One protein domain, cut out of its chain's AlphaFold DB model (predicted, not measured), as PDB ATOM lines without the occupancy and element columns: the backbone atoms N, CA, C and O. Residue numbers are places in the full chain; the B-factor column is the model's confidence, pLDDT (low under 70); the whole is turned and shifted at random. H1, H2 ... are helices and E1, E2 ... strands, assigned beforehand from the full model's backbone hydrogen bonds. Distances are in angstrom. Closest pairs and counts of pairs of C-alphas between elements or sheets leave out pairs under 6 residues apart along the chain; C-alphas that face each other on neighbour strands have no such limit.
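AT A GLANCE: This is residues 9 to 123 of the 124 residues of an uncharacterized protein of Thermoactinomyces intermedius (UniProt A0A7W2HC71). The model has two lobes: a curled sheet of four strands, and a group of helices in which H1 and H2 both pack on H4. H4 joins the lobes, since its residues 105 to 111 come up to the sheet, mostly at E4, while the short H3 touches no other helix. The printed part has 115 residues, with four named strands and then four named helices in the order E1 E2 E3 E4 H1 H2 H3 H4. The sheet's order is E1, E2, E3, E4, all antiparallel, and the class is mixed, helices and strands. The whole is compact, with a radius of gyration of the C-alphas of 14.5 A and spans of 42 by 35 by 19 A.

HOW THE PARTS SIT: E1, residues 9 to 13, E2, residues 18 to 26, E3, residues 32 to 37, and E4, residues 42 to 46, form a meander, each strand the antiparallel neighbour and hairpin partner of the one before. N 11 and O 20 are 3.1 A apart between E1 and E2, N 23 and O 36 2.9 A between E2 and E3, and N 35 and O 45 2.9 A between E3 and E4, within hydrogen-bond range. E2 bends by 54 degrees at residue 21, pairing with E1 over residues 18 to 22 and with E3 over 23 to 26. The sheet is strongly twisted. H4, residues 105 to 121, is on the sheet at a height of 11.1 A, in two layers, a helix on one face of a sheet; it runs across the strands, at 71 degrees to E4 on the local plane. The closest C-alphas of E4 and H4, those of Ile 43 and Phe 106, are 6.2 A apart. H1, residues 56 to 67, touches H4 at a steep tilt of 59 degrees, the same way, the C-alphas of Ile 60 and Leu 112 being closest at 6.2 A. H2, residues 78 to 93, touches H4 at a steep tilt of 47 degrees, opposite ways, with the C-alphas of Ala 85 and His 113 closest at 5.1 A. H3, residues 96 to 101, is close to but not clearly touching H2, and apart from H1. In H1, H2, H3 and H4 every O i to N i+4 pair is within hydrogen-bond range.

IN THESE COORDINATES: E1 begins at C-alpha 9 (15.102, 11.540, 64.965). E2 is 23.1 A long and E3 14.8 A. H1 is 16.2 A long, H2 22.7 A and H4 23.9 A, ending at C-alpha 121 (4.916, 14.009, 34.389).

THE WHOLE: The C-alphas farthest apart, those of Arg 10 and Lys 71, are 42.1 A apart. The printed part has no cut and no long link. The mean pLDDT of the printed part is 94.1, and no printed residue is under 70.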
ATOM      1  N   GLU A   9      16.288  10.739  64.660       86.56
ATOM      2  CA  GLU A   9      15.102  11.540  64.965       86.56
ATOM      3  C   GLU A   9      13.845  10.688  64.811       86.56
ATOM      4  O   GLU A   9      13.683   9.955  63.834       86.56
ATOM      5  N   ARG A  10      12.953  10.750  65.805       90.69
ATOM      6  CA  ARG A  10      11.685  10.019  65.781       90.69
ATOM      7  C   ARG A  10      10.659  10.832  65.003       90.69
ATOM      8  O   ARG A  10      10.188  11.853  65.493       90.69
ATOM      9  N   MET A  11      10.298  10.370  63.811       91.44
ATOM     10  CA  MET A  11       9.358  11.071  62.935       91.44
ATOM     11  C   MET A  11       8.550  10.100  62.068       91.44
ATOM     12  O   MET A  11       8.842   8.904  62.005       91.44
ATOM     13  N   PHE A  12       7.492  10.609  61.434       92.50
ATOM     14  CA  PHE A  12       6.665   9.817  60.527       92.50
ATOM     15  C   PHE A  12       7.425   9.509  59.231       92.50
ATOM     16  O   PHE A  12       7.926  10.415  58.562       92.50
ATOM     17  N   CYS A  13       7.486   8.230  58.872       92.38
ATOM     18  CA  CYS A  13       8.046   7.752  57.620       92.38
ATOM     19  C   CYS A  13       6.909   7.462  56.632       92.38
ATOM     20  O   CYS A  13       6.128   6.537  56.875       92.38
ATOM     21  N   PRO A  14       6.818   8.188  55.502       89.44
ATOM     22  CA  PRO A  14       5.762   7.958  54.521       89.44
ATOM     23  C   PRO A  14       5.873   6.576  53.865       89.44
ATOM     24  O   PRO A  14       4.855   5.948  53.595       89.44
ATOM     25  N   ASN A  15       7.094   6.064  53.678       89.62
ATOM     26  CA  ASN A  15       7.318   4.775  53.017       89.62
ATOM     27  C   ASN A  15       6.982   3.588  53.937       89.62
ATOM     28  O   ASN A  15       6.547   2.549  53.454       89.62
ATOM     29  N   CYS A  16       7.157   3.734  55.256       92.19
ATOM     30  CA  CYS A  16       6.781   2.716  56.247       92.19
ATOM     31  C   CYS A  16       5.374   2.916  56.826       92.19
ATOM     32  O   CYS A  16       4.938   2.088  57.620       92.19
ATOM     33  N   GLN A  17       4.696   4.014  56.476       94.25
ATOM     34  CA  GLN A  17       3.379   4.398  56.996       94.25
ATOM     35  C   GLN A  17       3.298   4.386  58.534       94.25
ATOM     36  O   GLN A  17       2.294   3.996  59.123       94.25
ATOM     37  N   GLY A  18       4.367   4.823  59.205       93.31
ATOM     38  CA  GLY A  18       4.460   4.766  60.662       93.31
ATOM     39  C   GLY A  18       5.555   5.653  61.237       93.31
ATOM     40  O   GLY A  18       6.412   6.166  60.518       93.31
ATOM     41  N   VAL A  19       5.521   5.846  62.557       93.88
ATOM     42  CA  VAL A  19       6.520   6.637  63.286       93.88
ATOM     43  C   VAL A  19       7.635   5.728  63.776       93.88
ATOM     44  O   VAL A  19       7.403   4.822  64.576       93.88
ATOM     45  N   HIS A  20       8.860   6.009  63.354       92.75
ATOM     46  CA  HIS A  20      10.044   5.331  63.862       92.75
ATOM     47  C   HIS A  20      11.258   6.253  63.782       92.75
ATOM     48  O   HIS A  20      11.172   7.403  63.353       92.75
ATOM     49  N   ASN A  21      12.397   5.756  64.247       93.12
ATOM     50  CA  ASN A  21      13.625   6.524  64.203       93.12
ATOM     51  C   ASN A  21      14.196   6.538  62.782       93.12
ATOM     52  O   ASN A  21      14.350   5.482  62.158       93.12
ATOM     53  N   LEU A  22      14.518   7.730  62.296       93.06
ATOM     54  CA  LEU A  22      15.207   7.968  61.035       93.06
ATOM     55  C   LEU A  22      16.624   8.444  61.304       93.06
ATOM     56  O   LEU A  22      16.857   9.212  62.235       93.06
ATOM     57  N   GLY A  23      17.564   7.985  60.488       93.12
ATOM     58  CA  GLY A  23      18.940   8.450  60.537       93.12
ATOM     59  C   GLY A  23      19.057   9.838  59.926       93.12
ATOM     60  O   GLY A  23      18.455  10.119  58.889       93.12
ATOM     61  N   VAL A  24      19.855  10.702  60.544       93.62
ATOM     62  CA  VAL A  24      20.215  11.994  59.956       93.62
ATOM     63  C   VAL A  24      21.343  11.778  58.948       93.62
ATOM     64  O   VAL A  24      22.444  11.353  59.310       93.62
ATOM     65  N   THR A  25      21.086  12.072  57.675       93.75
ATOM     66  CA  THR A  25      22.114  12.085  56.631       93.75
ATOM     67  C   THR A  25      22.856  13.409  56.685       93.75
ATOM     68  O   THR A  25      22.237  14.473  56.646       93.75
ATOM     69  N   ARG A  26      24.184  13.340  56.753       94.25
ATOM     70  CA  ARG A  26      25.072  14.499  56.706       94.25
ATOM     71  C   ARG A  26      26.073  14.349  55.572       94.25
ATOM     72  O   ARG A  26      26.406  13.218  55.215       94.25
ATOM     73  N   ASP A  27      26.530  15.470  55.035       93.75
ATOM     74  CA  ASP A  27      27.660  15.484  54.111       93.75
ATOM     75  C   ASP A  27      29.000  15.376  54.863       93.75
ATOM     76  O   ASP A  27      29.038  15.262  56.097       93.75
ATOM     77  N   ASN A  28      30.114  15.401  54.128       91.06
ATOM     78  CA  ASN A  28      31.452  15.268  54.714       91.06
ATOM     79  C   ASN A  28      31.831  16.501  55.552       91.06
ATOM     80  O   ASN A  28      32.655  16.399  56.460       91.06
ATOM     81  N   SER A  29      31.199  17.650  55.294       91.25
ATOM     82  CA  SER A  29      31.320  18.872  56.098       91.25
ATOM     83  C   SER A  29      30.460  18.850  57.373       91.25
ATOM     84  O   SER A  29      30.574  19.746  58.209       91.25
ATOM     85  N   GLY A  30      29.626  17.824  57.565       91.44
ATOM     86  CA  GLY A  30      28.763  17.666  58.736       91.44
ATOM     87  C   GLY A  30      27.428  18.409  58.643       91.44
ATOM     88  O   GLY A  30      26.674  18.405  59.628       91.44
ATOM     89  N   VAL A  31      27.112  19.004  57.489       93.19
ATOM     90  CA  VAL A  31      25.841  19.682  57.211       93.19
ATOM     91  C   VAL A  31      24.735  18.642  57.121       93.19
ATOM     92  O   VAL A  31      24.906  17.589  56.517       93.19
ATOM     93  N   THR A  32      23.585  18.923  57.735       93.88
ATOM     94  CA  THR A  32      22.429  18.020  57.667       93.88
ATOM     95  C   THR A  32      21.748  18.127  56.312       93.88
ATOM     96  O   THR A  32      21.202  19.169  55.958       93.88
ATOM     97  N   ILE A  33      21.745  17.018  55.581       95.19
ATOM     98  CA  ILE A  33      21.224  16.914  54.219       95.19
ATOM     99  C   ILE A  33      19.767  16.462  54.211       95.19
ATOM    100  O   ILE A  33      18.962  16.957  53.422       95.19
ATOM    101  N   GLY A  34      19.401  15.544  55.103       94.62
ATOM    102  CA  GLY A  34      18.053  14.997  55.145       94.62
ATOM    103  C   GLY A  34      17.915  13.802  56.075       94.62
ATOM    104  O   GLY A  34      18.768  13.554  56.929       94.62
ATOM    105  N   TYR A  35      16.830  13.060  55.880       95.38
ATOM    106  CA  TYR A  35      16.423  11.953  56.740       95.38
ATOM    107  C   TYR A  35      16.364  10.641  55.973       95.38
ATOM    108  O   TYR A  35      15.706  10.538  54.934       95.38
ATOM    109  N   PHE A  36      17.020   9.625  56.522       95.00
ATOM    110  CA  PHE A  36      17.140   8.295  55.953       95.00
ATOM    111  C   PHE A  36      16.346   7.269  56.760       95.00
ATOM    112  O   PHE A  36      16.486   7.144  57.979       95.00
ATOM    113  N   CYS A  37      15.532   6.487  56.064       94.25
ATOM    114  CA  CYS A  37      14.834   5.348  56.632       94.25
ATOM    115  C   CYS A  37      15.701   4.092  56.525       94.25
ATOM    116  O   CYS A  37      15.942   3.577  55.436       94.25
ATOM    117  N   HIS A  38      16.120   3.547  57.669       90.69
ATOM    118  CA  HIS A  38      16.914   2.314  57.713       90.69
ATOM    119  C   HIS A  38      16.123   1.054  57.329       90.69
ATOM    120  O   HIS A  38      16.731   0.056  56.948       90.69
ATOM    121  N   ILE A  39      14.788   1.102  57.408       91.12
ATOM    122  CA  ILE A  39      13.903  -0.018  57.060       91.12
ATOM    123  C   ILE A  39      13.783  -0.132  55.537       91.12
ATOM    124  O   ILE A  39      14.087  -1.179  54.971       91.12
ATOM    125  N   THR A  40      13.395   0.955  54.861       89.44
ATOM    126  CA  THR A  40      13.231   0.979  53.393       89.44
ATOM    127  C   THR A  40      14.537   1.243  52.651       89.44
ATOM    128  O   THR A  40      14.593   1.061  51.440       89.44
ATOM    129  N   LYS A  41      15.602   1.610  53.375       90.81
ATOM    130  CA  LYS A  41      16.927   1.957  52.846       90.81
ATOM    131  C   LYS A  41      16.872   3.095  51.828       90.81
ATOM    132  O   LYS A  41      17.473   3.017  50.760       90.81
ATOM    133  N   GLU A  42      16.143   4.152  52.164       90.94
ATOM    134  CA  GLU A  42      15.892   5.291  51.282       90.94
ATOM    135  C   GLU A  42      15.918   6.601  52.068       90.94
ATOM    136  O   GLU A  42      15.537   6.651  53.240       90.94
ATOM    137  N   ILE A  43      16.339   7.683  51.410       94.38
ATOM    138  CA  ILE A  43      16.081   9.029  51.923       94.38
ATOM    139  C   ILE A  43      14.594   9.314  51.743       94.38
ATOM    140  O   ILE A  43      14.051   9.137  50.657       94.38
ATOM    141  N   ILE A  44      13.935   9.759  52.808       93.50
ATOM    142  CA  ILE A  44      12.506  10.090  52.765       93.50
ATOM    143  C   ILE A  44      12.267  11.583  52.537       93.50
ATOM    144  O   ILE A  44      11.230  11.981  52.015       93.50
ATOM    145  N   LYS A  45      13.229  12.416  52.937       93.19
ATOM    146  CA  LYS A  45      13.147  13.871  52.881       93.19
ATOM    147  C   LYS A  45      14.548  14.447  52.764       93.19
ATOM    148  O   LYS A  45      15.396  14.161  53.611       93.19
ATOM    149  N   LEU A  46      14.752  15.288  51.757       95.19
ATOM    150  CA  LEU A  46      15.904  16.178  51.669       95.19
ATOM    151  C   LEU A  46      15.541  17.561  52.204       95.19
ATOM    152  O   LEU A  46      14.468  18.085  51.911       95.19
ATOM    153  N   ASN A  47      16.456  18.149  52.966       95.50
ATOM    154  CA  ASN A  47      16.389  19.545  53.390       95.50
ATOM    155  C   ASN A  47      17.146  20.459  52.412       95.50
ATOM    156  O   ASN A  47      16.836  21.641  52.311       95.50
ATOM    157  N   THR A  48      18.127  19.916  51.688       96.56
ATOM    158  CA  THR A  48      18.921  20.627  50.681       96.56
ATOM    159  C   THR A  48      19.365  19.668  49.577       96.56
ATOM    160  O   THR A  48      19.443  18.457  49.791       96.56
ATOM    161  N   THR A  49      19.656  20.206  48.392       97.19
ATOM    162  CA  THR A  49      20.327  19.495  47.289       97.19
ATOM    163  C   THR A  49      21.811  19.834  47.182       97.19
ATOM    164  O   THR A  49      22.476  19.406  46.241       97.19
ATOM    165  N   VAL A  50      22.342  20.562  48.164       97.38
ATOM    166  CA  VAL A  50      23.765  20.870  48.275       97.38
ATOM    167  C   VAL A  50      24.472  19.771  49.058       97.38
ATOM    168  O   VAL A  50      24.058  19.451  50.167       97.38
ATOM    169  N   TRP A  51      25.555  19.228  48.509       97.06
ATOM    170  CA  TRP A  51      26.429  18.264  49.173       97.06
ATOM    171  C   TRP A  51      27.876  18.729  49.058       97.06
ATOM    172  O   TRP A  51      28.359  18.947  47.944       97.06
ATOM    173  N   ASN A  52      28.571  18.902  50.188       95.44
ATOM    174  CA  ASN A  52      29.951  19.399  50.214       95.44
ATOM    175  C   ASN A  52      30.121  20.705  49.401       95.44
ATOM    176  O   ASN A  52      31.073  20.870  48.639       95.44
ATOM    177  N   GLY A  53      29.151  21.620  49.521       94.75
ATOM    178  CA  GLY A  53      29.153  22.921  48.840       94.75
ATOM    179  C   GLY A  53      28.738  22.911  47.363       94.75
ATOM    180  O   GLY A  53      28.664  23.980  46.764       94.75
ATOM    181  N   MET A  54      28.431  21.751  46.770       96.50
ATOM    182  CA  MET A  54      27.930  21.657  45.395       96.50
ATOM    183  C   MET A  54      26.432  21.371  45.360       96.50
ATOM    184  O   MET A  54      25.988  20.401  45.966       96.50
ATOM    185  N   ASP A  55      25.661  22.165  44.614       97.62
ATOM    186  CA  ASP A  55      24.258  21.850  44.331       97.62
ATOM    187  C   ASP A  55      24.152  20.782  43.235       97.62
ATOM    188  O   ASP A  55      24.525  21.002  42.081       97.62
ATOM    189  N   PHE A  56      23.632  19.615  43.603       98.00
ATOM    190  CA  PHE A  56      23.498  18.467  42.713       98.00
ATOM    191  C   PHE A  56      22.235  18.496  41.862       98.00
ATOM    192  O   PHE A  56      22.181  17.775  40.867       98.00
ATOM    193  N   ARG A  57      21.225  19.308  42.200       97.88
ATOM    194  CA  ARG A  57      19.986  19.357  41.411       97.88
ATOM    195  C   ARG A  57      20.236  19.777  39.958       97.88
ATOM    196  O   ARG A  57      19.918  18.972  39.088       97.88
ATOM    197  N   PRO A  58      20.850  20.940  39.657       97.81
ATOM    198  CA  PRO A  58      21.092  21.334  38.268       97.81
ATOM    199  C   PRO A  58      22.018  20.356  37.532       97.81
ATOM    200  O   PRO A  58      21.800  20.068  36.357       97.81
ATOM    201  N   VAL A  59      23.011  19.789  38.225       97.50
ATOM    202  CA  VAL A  59      23.929  18.789  37.654       97.50
ATOM    203  C   VAL A  59      23.170  17.538  37.214       97.50
ATOM    204  O   VAL A  59      23.375  17.038  36.109       97.50
ATOM    205  N   ILE A  60      22.278  17.038  38.069       97.94
ATOM    206  CA  ILE A  60      21.460  15.860  37.786       97.94
ATOM    207  C   ILE A  60      20.438  16.155  36.686       97.94
ATOM    208  O   ILE A  60      20.262  15.313  35.807       97.94
ATOM    209  N   SER A  61      19.801  17.329  36.679       96.69
ATOM    210  CA  SER A  61      18.873  17.712  35.606       96.69
ATOM    211  C   SER A  61      19.574  17.689  34.239       96.69
ATOM    212  O   SER A  61      19.097  17.017  33.326       96.69
ATOM    213  N   ILE A  62      20.761  18.301  34.126       96.06
ATOM    214  CA  ILE A  62      21.574  18.275  32.895       96.06
ATOM    215  C   ILE A  62      21.987  16.842  32.536       96.06
ATOM    216  O   ILE A  62      21.928  16.438  31.374       96.06
ATOM    217  N   TYR A  63      22.401  16.039  33.518       96.62
ATOM    218  CA  TYR A  63      22.752  14.637  33.286       96.62
ATOM    219  C   TYR A  63      21.577  13.844  32.692       96.62
ATOM    220  O   TYR A  63      21.759  13.094  31.730       96.62
ATOM    221  N   LEU A  64      20.365  14.039  33.219       95.62
ATOM    222  CA  LEU A  64      19.159  13.361  32.744       95.62
ATOM    223  C   LEU A  64      18.769  13.776  31.330       95.62
ATOM    224  O   LEU A  64      18.439  12.904  30.529       95.62
ATOM    225  N   GLU A  65      18.846  15.065  31.006       92.50
ATOM    226  CA  GLU A  65      18.559  15.574  29.658       92.50
ATOM    227  C   GLU A  65      19.440  14.920  28.587       92.50
ATOM    228  O   GLU A  65      18.974  14.652  27.481       92.50
ATOM    229  N   ASN A  66      20.688  14.596  28.933       93.12
ATOM    230  CA  ASN A  66      21.642  13.992  28.006       93.12
ATOM    231  C   ASN A  66      21.513  12.466  27.878       93.12
ATOM    232  O   ASN A  66      21.914  11.907  26.857       93.12
ATOM    233  N   ILE A  67      20.988  11.772  28.894       93.25
ATOM    234  CA  ILE A  67      21.003  10.298  28.940       93.25
ATOM    235  C   ILE A  67      19.619   9.656  28.807       93.25
ATOM    236  O   ILE A  67      19.502   8.504  28.376       93.25
ATOM    237  N   VAL A  68      18.552  10.361  29.187       91.12
ATOM    238  CA  VAL A  68      17.197   9.807  29.202       91.12
ATOM    239  C   VAL A  68      16.557   9.950  27.829       91.12
ATOM    240  O   VAL A  68      16.360  11.042  27.307       91.12
ATOM    241  N   ASN A  69      16.121   8.824  27.263       88.62
ATOM    242  CA  ASN A  69      15.302   8.836  26.057       88.62
ATOM    243  C   ASN A  69      13.854   9.226  26.397       88.62
ATOM    244  O   ASN A  69      13.020   8.375  26.733       88.62
ATOM    245  N   THR A  70      13.549  10.514  26.256       87.12
ATOM    246  CA  THR A  70      12.227  11.095  26.529       87.12
ATOM    247  C   THR A  70      11.103  10.489  25.687       87.12
ATOM    248  O   THR A  70       9.972  10.456  26.150       87.12
ATOM    249  N   LYS A  71      11.384   9.907  24.511       86.62
ATOM    250  CA  LYS A  71      10.358   9.242  23.680       86.62
ATOM    251  C   LYS A  71       9.837   7.945  24.298       86.62
ATOM    252  O   LYS A  71       8.713   7.543  24.019       86.62
ATOM    253  N   ARG A  72      10.654   7.256  25.103       86.12
ATOM    254  CA  ARG A  72      10.286   5.976  25.739       86.12
ATOM    255  C   ARG A  72       9.713   6.148  27.142       86.12
ATOM    256  O   ARG A  72       9.010   5.262  27.618       86.12
ATOM    257  N   LEU A  73      10.005   7.275  27.784       87.81
ATOM    258  CA  LEU A  73       9.622   7.565  29.161       87.81
ATOM    259  C   LEU A  73       8.101   7.505  29.439       87.81
ATOM    260  O   LEU A  73       7.739   6.927  30.464       87.81
ATOM    261  N   PRO A  74       7.196   7.992  28.561       89.38
ATOM    262  CA  PRO A  74       5.754   8.026  28.845       89.38
ATOM    263  C   PRO A  74       5.141   6.631  29.024       89.38
ATOM    264  O   PRO A  74       4.207   6.447  29.797       89.38
ATOM    265  N   TYR A  75       5.716   5.628  28.356       88.25
ATOM    266  CA  TYR A  75       5.245   4.241  28.376       88.25
ATOM    267  C   TYR A  75       5.729   3.447  29.599       88.25
ATOM    268  O   TYR A  75       5.407   2.266  29.756       88.25
ATOM    269  N   LEU A  76       6.544   4.057  30.462       89.94
ATOM    270  CA  LEU A  76       7.017   3.424  31.686       89.94
ATOM    271  C   LEU A  76       5.986   3.600  32.804       89.94
ATOM    272  O   LEU A  76       5.496   4.695  33.049       89.94
ATOM    273  N   GLY A  77       5.684   2.518  33.525       89.50
ATOM    274  CA  GLY A  77       4.963   2.605  34.798       89.50
ATOM    275  C   GLY A  77       5.875   3.098  35.929       89.50
ATOM    276  O   GLY A  77       7.094   2.954  35.844       89.50
ATOM    277  N   THR A  78       5.297   3.597  37.026       88.81
ATOM    278  CA  THR A  78       6.028   4.199  38.162       88.81
ATOM    279  C   THR A  78       7.168   3.321  38.693       88.81
ATOM    280  O   THR A  78       8.282   3.793  38.895       88.81
ATOM    281  N   LEU A  79       6.936   2.011  38.847       90.81
ATOM    282  CA  LEU A  79       7.973   1.071  39.294       90.81
ATOM    283  C   LEU A  79       9.159   0.991  38.322       90.81
ATOM    284  O   LEU A  79      10.302   0.832  38.750       90.81
ATOM    285  N   LYS A  80       8.905   1.091  37.012       93.81
ATOM    286  CA  LYS A  80       9.960   1.102  35.990       93.81
ATOM    287  C   LYS A  80      10.724   2.426  36.001       93.81
ATOM    288  O   LYS A  80      11.936   2.400  35.826       93.81
ATOM    289  N   VAL A  81      10.049   3.546  36.271       93.69
ATOM    290  CA  VAL A  81      10.696   4.857  36.448       93.69
ATOM    291  C   VAL A  81      11.665   4.828  37.633       93.69
ATOM    292  O   VAL A  81      12.816   5.230  37.492       93.69
ATOM    293  N   PHE A  82      11.261   4.258  38.770       94.12
ATOM    294  CA  PHE A  82      12.155   4.128  39.922       94.12
ATOM    295  C   PHE A  82      13.343   3.187  39.664       94.12
ATOM    296  O   PHE A  82      14.468   3.478  40.072       94.12
ATOM    297  N   LYS A  83      13.131   2.071  38.948       95.25
ATOM    298  CA  LYS A  83      14.232   1.190  38.512       95.25
ATOM    299  C   LYS A  83      15.229   1.934  37.622       95.25
ATOM    300  O   LYS A  83      16.427   1.855  37.877       95.25
ATOM    301  N   LEU A  84      14.735   2.710  36.655       95.69
ATOM    302  CA  LEU A  84      15.572   3.556  35.808       95.69
ATOM    303  C   LEU A  84      16.366   4.570  36.647       95.69
ATOM    304  O   LEU A  84      17.565   4.719  36.440       95.69
ATOM    305  N   ALA A  85      15.740   5.207  37.642       96.81
ATOM    306  CA  ALA A  85      16.437   6.124  38.541       96.81
ATOM    307  C   ALA A  85      17.592   5.440  39.298       96.81
ATOM    308  O   ALA A  85      18.676   6.013  39.390       96.81
ATOM    309  N   LYS A  86      17.410   4.203  39.785       96.81
ATOM    310  CA  LYS A  86      18.487   3.418  40.425       96.81
ATOM    311  C   LYS A  86      19.651   3.153  39.476       96.81
ATOM    312  O   LYS A  86      20.795   3.427  39.827       96.81
ATOM    313  N   GLU A  87      19.365   2.665  38.272       97.06
ATOM    314  CA  GLU A  87      20.392   2.390  37.258       97.06
ATOM    315  C   GLU A  87      21.189   3.647  36.893       97.06
ATOM    316  O   GLU A  87      22.419   3.619  36.835       97.06
ATOM    317  N   LEU A  88      20.493   4.765  36.685       97.44
ATOM    318  CA  LEU A  88      21.116   6.049  36.381       97.44
ATOM    319  C   LEU A  88      21.902   6.610  37.567       97.44
ATOM    320  O   LEU A  88      22.940   7.221  37.353       97.44
ATOM    321  N   SER A  89      21.463   6.366  38.801       97.88
ATOM    322  CA  SER A  89      22.196   6.793  39.999       97.88
ATOM    323  C   SER A  89      23.527   6.067  40.129       97.88
ATOM    324  O   SER A  89      24.532   6.713  40.402       97.88
ATOM    325  N   TYR A  90      23.568   4.755  39.872       97.75
ATOM    326  CA  TYR A  90      24.837   4.020  39.836       97.75
ATOM    327  C   TYR A  90      25.783   4.588  38.777       97.75
ATOM    328  O   TYR A  90      26.923   4.905  39.093       97.75
ATOM    329  N   LYS A  91      25.290   4.821  37.554       97.69
ATOM    330  CA  LYS A  91      26.098   5.428  36.483       97.69
ATOM    331  C   LYS A  91      26.548   6.851  36.811       97.69
ATOM    332  O   LYS A  91      27.648   7.246  36.447       97.69
ATOM    333  N   PHE A  92      25.704   7.633  37.482       98.19
ATOM    334  CA  PHE A  92      26.049   8.984  37.910       98.19
ATOM    335  C   PHE A  92      27.183   8.969  38.938       98.19
ATOM    336  O   PHE A  92      28.080   9.808  38.861       98.19
ATOM    337  N   MET A  93      27.187   8.001  39.862       98.19
ATOM    338  CA  MET A  93      28.258   7.846  40.852       98.19
ATOM    339  C   MET A  93      29.639   7.602  40.219       98.19
ATOM    340  O   MET A  93      30.647   7.943  40.832       98.19
ATOM    341  N   ASP A  94      29.694   7.094  38.984       97.31
ATOM    342  CA  ASP A  94      30.944   6.878  38.244       97.31
ATOM    343  C   ASP A  94      31.473   8.137  37.528       97.31
ATOM    344  O   ASP A  94      32.585   8.119  36.987       97.31
ATOM    345  N   THR A  95      30.710   9.236  37.517       97.69
ATOM    346  CA  THR A  95      31.119  10.504  36.891       97.69
ATOM    347  C   THR A  95      32.215  11.211  37.687       97.69
ATOM    348  O   THR A  95      32.317  11.064  38.905       97.69
ATOM    349  N   ASP A  96      33.007  12.048  37.017       97.75
ATOM    350  CA  ASP A  96      34.076  12.814  37.673       97.75
ATOM    351  C   ASP A  96      33.539  13.777  38.737       97.75
ATOM    352  O   ASP A  96      34.178  13.986  39.767       97.75
ATOM    353  N   ILE A  97      32.336  14.325  38.531       96.62
ATOM    354  CA  ILE A  97      31.676  15.183  39.522       96.62
ATOM    355  C   ILE A  97      31.358  14.382  40.787       96.62
ATOM    356  O   ILE A  97      31.698  14.820  41.887       96.62
ATOM    357  N   ALA A  98      30.744  13.205  40.655       97.00
ATOM    358  CA  ALA A  98      30.442  12.370  41.813       97.00
ATOM    359  C   ALA A  98      31.722  11.890  42.511       97.00
ATOM    360  O   ALA A  98      31.805  11.948  43.733       97.00
ATOM    361  N   LYS A  99      32.758  11.515  41.758       97.19
ATOM    362  CA  LYS A  99      34.065  11.150  42.328       97.19
ATOM    363  C   LYS A  99      34.721  12.305  43.082       97.19
ATOM    364  O   LYS A  99      35.326  12.081  44.120       97.19
ATOM    365  N   LYS A 100      34.596  13.537  42.583       97.12
ATOM    366  CA  LYS A 100      35.206  14.727  43.191       97.12
ATOM    367  C   LYS A 100      34.534  15.147  44.498       97.12
ATOM    368  O   LYS A 100      35.223  15.555  45.426       97.12
ATOM    369  N   TYR A 101      33.203  15.123  44.546       96.75
ATOM    370  CA  TYR A 101      32.433  15.635  45.689       96.75
ATOM    371  C   TYR A 101      31.928  14.533  46.627       96.75
ATOM    372  O   TYR A 101      31.406  14.848  47.696       96.75
ATOM    373  N   GLU A 102      32.082  13.268  46.231       96.69
ATOM    374  CA  GLU A 102      31.745  12.067  46.998       96.69
ATOM    375  C   GLU A 102      30.331  12.112  47.619       96.69
ATOM    376  O   GLU A 102      30.176  11.958  48.836       96.69
ATOM    377  N   PRO A 103      29.268  12.360  46.823       96.94
ATOM    378  CA  PRO A 103      27.910  12.332  47.335       96.94
ATOM    379  C   PRO A 103      27.522  10.920  47.773       96.94
ATOM    380  O   PRO A 103      27.975   9.916  47.226       96.94
ATOM    381  N   ASN A 104      26.617  10.813  48.743       94.69
ATOM    382  CA  ASN A 104      26.037   9.517  49.067       94.69
ATOM    383  C   ASN A 104      25.109   9.030  47.934       94.69
ATOM    384  O   ASN A 104      24.298   9.791  47.408       94.69
ATOM    385  N   TYR A 105      25.151   7.733  47.619       96.62
ATOM    386  CA  TYR A 105      24.292   7.130  46.592       96.62
ATOM    387  C   TYR A 105      22.791   7.405  46.803       96.62
ATOM    388  O   TYR A 105      22.087   7.738  45.854       96.62
ATOM    389  N   PHE A 106      22.279   7.298  48.035       96.00
ATOM    390  CA  PHE A 106      20.856   7.515  48.314       96.00
ATOM    391  C   PHE A 106      20.447   8.983  48.162       96.00
ATOM    392  O   PHE A 106      19.297   9.259  47.827       96.00
ATOM    393  N   PHE A 107      21.382   9.911  48.371       97.25
ATOM    394  CA  PHE A 107      21.189  11.331  48.088       97.25
ATOM    395  C   PHE A 107      21.034  11.579  46.587       97.25
ATOM    396  O   PHE A 107      20.046  12.186  46.172       97.25
ATOM    397  N   VAL A 108      21.937  11.025  45.775       97.81
ATOM    398  CA  VAL A 108      21.831  11.094  44.311       97.81
ATOM    399  C   VAL A 108      20.530  10.454  43.836       97.81
ATOM    400  O   VAL A 108      19.783  11.084  43.092       97.81
ATOM    401  N   LEU A 109      20.213   9.247  44.316       97.56
ATOM    402  CA  LEU A 109      18.996   8.525  43.944       97.56
ATOM    403  C   LEU A 109      17.729   9.325  44.228       97.56
ATOM    404  O   LEU A 109      16.821   9.333  43.397       97.56
ATOM    405  N   TYR A 110      17.662   9.998  45.375       97.25
ATOM    406  CA  TYR A 110      16.508  10.818  45.717       97.25
ATOM    407  C   TYR A 110      16.301  11.944  44.699       97.25
ATOM    408  O   TYR A 110      15.211  12.078  44.146       97.25
ATOM    409  N   ILE A 111      17.348  12.732  44.427       97.88
ATOM    410  CA  ILE A 111      17.262  13.877  43.508       97.88
ATOM    411  C   ILE A 111      16.969  13.394  42.088       97.88
ATOM    412  O   ILE A 111      16.109  13.943  41.408       97.88
ATOM    413  N   LEU A 112      17.653  12.341  41.650       97.50
ATOM    414  CA  LEU A 112      17.531  11.803  40.302       97.50
ATOM    415  C   LEU A 112      16.141  11.209  40.064       97.50
ATOM    416  O   LEU A 112      15.552  11.439  39.011       97.50
ATOM    417  N   HIS A 113      15.569  10.520  41.053       96.44
ATOM    418  CA  HIS A 113      14.189  10.051  40.975       96.44
ATOM    419  C   HIS A 113      13.182  11.210  40.930       96.44
ATOM    420  O   HIS A 113      12.284  11.179  40.091       96.44
ATOM    421  N   ASP A 114      13.345  12.234  41.774       96.06
ATOM    422  CA  ASP A 114      12.487  13.431  41.781       96.06
ATOM    423  C   ASP A 114      12.514  14.157  40.423       96.06
ATOM    424  O   ASP A 114      11.470  14.418  39.825       96.06
ATOM    425  N   GLU A 115      13.703  14.414  39.877       96.50
ATOM    426  CA  GLU A 115      13.865  15.066  38.572       96.50
ATOM    427  C   GLU A 115      13.319  14.202  37.422       96.50
ATOM    428  O   GLU A 115      12.622  14.704  36.537       96.50
ATOM    429  N   LEU A 116      13.542  12.887  37.460       95.38
ATOM    430  CA  LEU A 116      13.000  11.968  36.461       95.38
ATOM    431  C   LEU A 116      11.466  11.929  36.485       95.38
ATOM    432  O   LEU A 116      10.842  11.892  35.422       95.38
ATOM    433  N   LEU A 117      10.849  11.978  37.670       94.50
ATOM    434  CA  LEU A 117       9.394  12.063  37.808       94.50
ATOM    435  C   LEU A 117       8.843  13.367  37.228       94.50
ATOM    436  O   LEU A 117       7.809  13.328  36.564       94.50
ATOM    437  N   LYS A 118       9.534  14.500  37.404       93.38
ATOM    438  CA  LYS A 118       9.136  15.774  36.777       93.38
ATOM    439  C   LYS A 118       9.183  15.696  35.259       93.38
ATOM    440  O   LYS A 118       8.265  16.177  34.601       93.38
ATOM    441  N   ILE A 119      10.227  15.088  34.693       92.06
ATOM    442  CA  ILE A 119      10.321  14.877  33.242       92.06
ATOM    443  C   ILE A 119       9.184  13.963  32.779       92.06
ATOM    444  O   ILE A 119       8.508  14.277  31.806       92.06
ATOM    445  N   TRP A 120       8.934  12.863  33.490       92.00
ATOM    446  CA  TRP A 120       7.883  11.900  33.154       92.00
ATOM    447  C   TRP A 120       6.474  12.501  33.219       92.00
ATOM    448  O   TRP A 120       5.661  12.243  32.332       92.00
ATOM    449  N   ALA A 121       6.202  13.343  34.216       89.81
ATOM    450  CA  ALA A 121       4.916  14.009  34.389       89.81
ATOM    451  C   ALA A 121       4.557  14.953  33.229       89.81
ATOM    452  O   ALA A 121       3.378  15.156  32.980       89.81
ATOM    453  N   LYS A 122       5.538  15.483  32.481       89.31
ATOM    454  CA  LYS A 122       5.285  16.345  31.306       89.31
ATOM    455  C   LYS A 122       4.622  15.616  30.131       89.31
ATOM    456  O   LYS A 122       4.185  16.271  29.191       89.31
ATOM    457  N   PHE A 123       4.601  14.286  30.147       83.88
ATOM    458  CA  PHE A 123       4.058  13.460  29.064       83.88
ATOM    459  C   PHE A 123       2.775  12.715  29.449       83.88
ATOM    460  O   PHE A 123       2.332  11.842  28.698       83.88
TER     461      PHE A 123